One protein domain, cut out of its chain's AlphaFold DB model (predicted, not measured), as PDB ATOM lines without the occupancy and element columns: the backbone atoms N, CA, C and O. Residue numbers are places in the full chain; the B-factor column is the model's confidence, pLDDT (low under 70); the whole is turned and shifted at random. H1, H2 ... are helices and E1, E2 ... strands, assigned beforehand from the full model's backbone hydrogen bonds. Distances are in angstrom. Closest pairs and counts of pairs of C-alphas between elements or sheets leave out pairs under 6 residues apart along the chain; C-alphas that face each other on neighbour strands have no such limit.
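What this domain is: This is residues 567 to 609 of the 621 residues of the protein "PUD domain-containing protein" of [Eubacterium] rectale (UniProt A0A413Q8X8). Picture a loose U: two separate two-stranded hairpins, E1 with E2 and E3 with E4, make its arms, and the two short helices H1 and H2 make the bend that joins them at one end. The turns of both hairpins point away from the helices, the gap between the arms is open, and residues 570 to 575, round the turn from E1 to E2, stick out. The printed part has 43 residues with two named helices and four named strands, in the order E1, E2, H1, H2, E3, E4, of mixed class; the sheets, E1 - E2 and E3 - E4, are both antiparallel. The whole is loose, with a radius of gyration of the C-alphas of 12.9 A, and only just flat, spanning 36 by 24 by 12 A.

How they stand to each other: Look first at E3, residues 598 to 602, and E4, residues 605 to 609, an antiparallel hairpin whose directions stand at 146 degrees. The C-alphas of Val 601 and Ala 606 face each other at 4.3 A, and you will find N 607 and O 600 within hydrogen-bond range at 2.8 A. Now turn to the other hairpin, E1, residues 567 to 570, and E2, residues 575 to 579, antiparallel at 156 degrees. Here the C-alphas of Tyr 567 and Phe 578 face each other at 4.3 A, and N 568 and O 577 are within hydrogen-bond range at 2.8 A. E2 and E3 are apart, but only just, their closest C-alphas being 8.4 A from each other. H1, residues 583 to 587, and H2, residues 591 to 594, are close but not clearly touching; their closest C-alphas, those of Leu 585 and Glu 591, are 5.0 A apart. In H1 every O i to N i+4 pair is within hydrogen-bond range; H2 is too short for such a pair, and its one O i to N i+3 pair is within range. H1 is apart from E3 and E4, and H2 is apart from E1, E2 and E4.

Where its parts are: Find C-alpha 598 at (39.771, 22.726, -49.094); from there E3 runs 13.4 A to C-alpha 602. E4 covers 12.6 A and ends at C-alpha 609, at (38.715, 18.368, -46.210). Go back to C-alpha 567 at (28.477, 24.296, -40.816), where E1 begins its 9.8 A; E2 covers 13.3 A. H1 measures 6.1 A and H2 5.9 A from first to last C-alpha.

The domain as a whole: The two C-alphas farthest apart, those of Asn 572 and Ala 588, are 36.4 A from each other. The printed part has no cut, and each link is tight. The mean pLDDT of the printed part is 83.6, and residue 609 alone is under 70 in this model.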
ATOM      1  N   TYR A 567      28.297  25.405 -41.759       83.00
ATOM      2  CA  TYR A 567      28.477  24.296 -40.816       83.00
ATOM      3  C   TYR A 567      27.167  23.832 -40.164       83.00
ATOM      4  O   TYR A 567      26.154  24.526 -40.181       83.00
ATOM      5  N   GLU A 568      27.189  22.636 -39.582       84.12
ATOM      6  CA  GLU A 568      26.101  22.046 -38.804       84.12
ATOM      7  C   GLU A 568      26.666  21.372 -37.555       84.12
ATOM      8  O   GLU A 568      27.528  20.494 -37.653       84.12
ATOM      9  N   MET A 569      26.169  21.767 -36.381       83.38
ATOM     10  CA  MET A 569      26.479  21.088 -35.124       83.38
ATOM     11  C   MET A 569      25.538  19.902 -34.938       83.38
ATOM     12  O   MET A 569      24.323  20.067 -34.831       83.38
ATOM     13  N   LYS A 570      26.104  18.704 -34.856       82.62
ATOM     14  CA  LYS A 570      25.386  17.462 -34.573       82.62
ATOM     15  C   LYS A 570      25.593  17.118 -33.109       82.62
ATOM     16  O   LYS A 570      26.352  16.215 -32.778       82.62
ATOM     17  N   GLY A 571      24.929  17.876 -32.235       74.44
ATOM     18  CA  GLY A 571      25.093  17.768 -30.777       74.44
ATOM     19  C   GLY A 571      24.789  16.377 -30.211       74.44
ATOM     20  O   GLY A 571      25.362  15.994 -29.206       74.44
ATOM     21  N   ASN A 572      23.958  15.583 -30.892       83.00
ATOM     22  CA  ASN A 572      23.669  14.198 -30.499       83.00
ATOM     23  C   ASN A 572      24.801  13.215 -30.858       83.00
ATOM     24  O   ASN A 572      24.738  12.047 -30.486       83.00
ATOM     25  N   GLU A 573      25.795  13.664 -31.625       82.38
ATOM     26  CA  GLU A 573      26.926  12.869 -32.105       82.38
ATOM     27  C   GLU A 573      28.287  13.451 -31.688       82.38
ATOM     28  O   GLU A 573      29.301  12.925 -32.137       82.38
ATOM     29  N   ASP A 574      28.320  14.547 -30.916       83.25
ATOM     30  CA  ASP A 574      29.535  15.324 -30.608       83.25
ATOM     31  C   ASP A 574      30.372  15.682 -31.860       83.25
ATOM     32  O   ASP A 574      31.601  15.722 -31.836       83.25
ATOM     33  N   LYS A 575      29.703  15.956 -32.994       79.75
ATOM     34  CA  LYS A 575      30.345  16.249 -34.292       79.75
ATOM     35  C   LYS A 575      29.938  17.598 -34.870       79.75
ATOM     36  O   LYS A 575      28.816  18.065 -34.686       79.75
ATOM     37  N   ILE A 576      30.825  18.174 -35.682       79.88
ATOM     38  CA  ILE A 576      30.549  19.339 -36.530       79.88
ATOM     39  C   ILE A 576      30.773  18.937 -37.989       79.88
ATOM     40  O   ILE A 576      31.805  18.366 -38.332       79.88
ATOM     41  N   SER A 577      29.800  19.215 -38.855       79.50
ATOM     42  CA  SER A 577      29.924  19.041 -40.309       79.50
ATOM     43  C   SER A 577      30.129  20.401 -40.970       79.50
ATOM     44  O   SER A 577      29.378  21.321 -40.675       79.50
ATOM     45  N   PHE A 578      31.108  20.529 -41.866       80.19
ATOM     46  CA  PHE A 578      31.347  21.747 -42.646       80.19
ATOM     47  C   PHE A 578      30.882  21.552 -44.090       80.19
ATOM     48  O   PHE A 578      31.093  20.493 -44.680       80.19
ATOM     49  N   TYR A 579      30.258  22.582 -44.651       80.94
ATOM     50  CA  TYR A 579      29.723  22.618 -46.005       80.94
ATOM     51  C   TYR A 579      30.379  23.772 -46.743       80.94
ATOM     52  O   TYR A 579      30.219  24.929 -46.357       80.94
ATOM     53  N   TYR A 580      31.110  23.438 -47.798       83.56
ATOM     54  CA  TYR A 580      31.721  24.404 -48.694       83.56
ATOM     55  C   TYR A 580      31.426  24.007 -50.133       83.56
ATOM     56  O   TYR A 580      31.539  22.835 -50.500       83.56
ATOM     57  N   ARG A 581      31.087  25.003 -50.942       86.31
ATOM     58  CA  ARG A 581      30.912  24.879 -52.383       86.31
ATOM     59  C   ARG A 581      31.461  26.124 -53.065       86.31
ATOM     60  O   ARG A 581      31.238  27.234 -52.591       86.31
ATOM     61  N   ASP A 582      32.118  25.909 -54.198       87.88
ATOM     62  CA  ASP A 582      32.407  26.950 -55.178       87.88
ATOM     63  C   ASP A 582      31.331  26.918 -56.275       87.88
ATOM     64  O   ASP A 582      31.137  25.904 -56.954       87.88
ATOM     65  N   ASP A 583      30.593  28.014 -56.409       87.88
ATOM     66  CA  ASP A 583      29.440  28.115 -57.304       87.88
ATOM     67  C   ASP A 583      29.837  28.099 -58.792       87.88
ATOM     68  O   ASP A 583      29.126  27.526 -59.630       87.88
ATOM     69  N   SER A 584      30.999  28.659 -59.135       88.38
ATOM     70  CA  SER A 584      31.531  28.636 -60.499       88.38
ATOM     71  C   SER A 584      31.919  27.213 -60.901       88.38
ATOM     72  O   SER A 584      31.539  26.746 -61.978       88.38
ATOM     73  N   LEU A 585      32.589  26.476 -60.011       89.38
ATOM     74  CA  LEU A 585      32.937  25.074 -60.242       89.38
ATOM     75  C   LEU A 585      31.708  24.156 -60.261       89.38
ATOM     76  O   LEU A 585      31.686  23.215 -61.057       89.38
ATOM     77  N   MET A 586      30.672  24.429 -59.454       87.88
ATOM     78  CA  MET A 586      29.407  23.681 -59.517       87.88
ATOM     79  C   MET A 586      28.681  23.893 -60.847       87.88
ATOM     80  O   MET A 586      28.151  22.931 -61.411       87.88
ATOM     81  N   THR A 587      28.686  25.125 -61.364       87.00
ATOM     82  CA  THR A 587      28.096  25.453 -62.672       87.00
ATOM     83  C   THR A 587      28.796  24.709 -63.808       87.00
ATOM     84  O   THR A 587      28.132  24.187 -64.698       87.00
ATOM     85  N   ALA A 588      30.125  24.625 -63.765       89.06
ATOM     86  CA  ALA A 588      30.937  24.000 -64.806       89.06
ATOM     87  C   ALA A 588      31.078  22.466 -64.668       89.06
ATOM     88  O   ALA A 588      31.950  21.889 -65.311       89.06
ATOM     89  N   ASP A 589      30.298  21.819 -63.789       88.69
ATOM     90  CA  ASP A 589      30.451  20.410 -63.367       88.69
ATOM     91  C   ASP A 589      31.916  20.000 -63.098       88.69
ATOM     92  O   ASP A 589      32.387  18.950 -63.535       88.69
ATOM     93  N   ASN A 590      32.664  20.852 -62.389       89.50
ATOM     94  CA  ASN A 590      34.093  20.674 -62.102       89.50
ATOM     95  C   ASN A 590      34.414  20.746 -60.595       89.50
ATOM     96  O   ASN A 590      35.526  21.068 -60.177       89.50
ATOM     97  N   GLU A 591      33.435  20.428 -59.749       85.88
ATOM     98  CA  GLU A 591      33.549  20.466 -58.280       85.88
ATOM     99  C   GLU A 591      34.665  19.545 -57.759       85.88
ATOM    100  O   GLU A 591      35.330  19.858 -56.774       85.88
ATOM    101  N   LYS A 592      34.941  18.443 -58.474       83.44
ATOM    102  CA  LYS A 592      36.049  17.517 -58.172       83.44
ATOM    103  C   LYS A 592      37.417  18.198 -58.153       83.44
ATOM    104  O   LYS A 592      38.330  17.697 -57.506       83.44
ATOM    105  N   SER A 593      37.576  19.334 -58.830       86.81
ATOM    106  CA  SER A 593      38.834  20.080 -58.823       86.81
ATOM    107  C   SER A 593      39.206  20.648 -57.445       86.81
ATOM    108  O   SER A 593      40.358  21.054 -57.271       86.81
ATOM    109  N   LEU A 594      38.279  20.653 -56.476       85.31
ATOM    110  CA  LEU A 594      38.507  21.052 -55.083       85.31
ATOM    111  C   LEU A 594      39.061  19.932 -54.189       85.31
ATOM    112  O   LEU A 594      39.412  20.209 -53.039       85.31
ATOM    113  N   ASP A 595      39.159  18.696 -54.682       83.25
ATOM    114  CA  ASP A 595      39.589  17.567 -53.855       83.25
ATOM    115  C   ASP A 595      41.000  17.756 -53.292       83.25
ATOM    116  O   ASP A 595      41.939  18.142 -53.992       83.25
ATOM    117  N   GLY A 596      41.118  17.563 -51.976       82.19
ATOM    118  CA  GLY A 596      42.336  17.803 -51.201       82.19
ATOM    119  C   GLY A 596      42.784  19.270 -51.097       82.19
ATOM    120  O   GLY A 596      43.822  19.537 -50.485       82.19
ATOM    121  N   LYS A 597      42.044  20.234 -51.669       85.31
ATOM    122  CA  LYS A 597      42.412  21.665 -51.669       85.31
ATOM    123  C   LYS A 597      41.713  22.477 -50.586       85.31
ATOM    124  O   LYS A 597      42.260  23.486 -50.144       85.31
ATOM    125  N   VAL A 598      40.532  22.047 -50.149       84.56
ATOM    126  CA  VAL A 598      39.771  22.726 -49.094       84.56
ATOM    127  C   VAL A 598      40.335  22.340 -47.729       84.56
ATOM    128  O   VAL A 598      40.607  21.167 -47.466       84.56
ATOM    129  N   LYS A 599      40.533  23.328 -46.854       85.19
ATOM    130  CA  LYS A 599      41.053  23.121 -45.499       85.19
ATOM    131  C   LYS A 599      40.221  23.897 -44.489       85.19
ATOM    132  O   LYS A 599      39.862  25.043 -44.744       85.19
ATOM    133  N   VAL A 600      39.991  23.295 -43.329       83.75
ATOM    134  CA  VAL A 600      39.434  23.971 -42.150       83.75
ATOM    135  C   VAL A 600      40.548  24.108 -41.118       83.75
ATOM    136  O   VAL A 600      41.293  23.159 -40.877       83.75
ATOM    137  N   VAL A 601      40.698  25.293 -40.525       84.56
ATOM    138  CA  VAL A 601      41.696  25.550 -39.479       84.56
ATOM    139  C   VAL A 601      41.007  25.522 -38.122       84.56
ATOM    140  O   VAL A 601      40.125  26.336 -37.860       84.56
ATOM    141  N   ILE A 602      41.426  24.602 -37.254       79.69
ATOM    142  CA  ILE A 602      40.907  24.448 -35.890       79.69
ATOM    143  C   ILE A 602      42.081  24.609 -34.930       79.69
ATOM    144  O   ILE A 602      43.066  23.877 -35.027       79.69
ATOM    145  N   ASN A 603      42.007  25.591 -34.025       85.31
ATOM    146  CA  ASN A 603      43.065  25.889 -33.048       85.31
ATOM    147  C   ASN A 603      44.469  25.998 -33.680       85.31
ATOM    148  O   ASN A 603      45.444  25.453 -33.170       85.31
ATOM    149  N   GLY A 604      44.566  26.657 -34.840       85.06
ATOM    150  CA  GLY A 604      45.826  26.838 -35.573       85.06
ATOM    151  C   GLY A 604      46.311  25.613 -36.360       85.06
ATOM    152  O   GLY A 604      47.314  25.713 -37.063       85.06
ATOM    153  N   THR A 605      45.602  24.484 -36.307       84.06
ATOM    154  CA  THR A 605      45.928  23.275 -37.077       84.06
ATOM    155  C   THR A 605      45.032  23.173 -38.307       84.06
ATOM    156  O   THR A 605      43.807  23.192 -38.193       84.06
ATOM    157  N   ALA A 606      45.632  23.067 -39.494       84.69
ATOM    158  CA  ALA A 606      44.896  22.897 -40.743       84.69
ATOM    159  C   ALA A 606      44.533  21.424 -40.965       84.69
ATOM    160  O   ALA A 606      45.411  20.566 -41.052       84.69
ATOM    161  N   MET A 607      43.244  21.146 -41.121       78.94
ATOM    162  CA  MET A 607      42.714  19.836 -41.479       78.94
ATOM    163  C   MET A 607      42.273  19.860 -42.940       78.94
ATOM    164  O   MET A 607      41.546  20.764 -43.353       78.94
ATOM    165  N   ILE A 608      42.735  18.894 -43.738       77.31
ATOM    166  CA  ILE A 608      42.325  18.764 -45.140       77.31
ATOM    167  C   ILE A 608      40.913  18.189 -45.179       77.31
ATOM    168  O   ILE A 608      40.653  17.110 -44.645       77.31
ATOM    169  N   CYS A 609      40.011  18.900 -45.843       67.19
ATOM    170  CA  CYS A 609      38.715  18.368 -46.210       67.19
ATOM    171  C   CYS A 609      38.907  17.531 -47.475       67.19
ATOM    172  O   CYS A 609      39.138  18.065 -48.561       67.19
TER     173      CYS A 609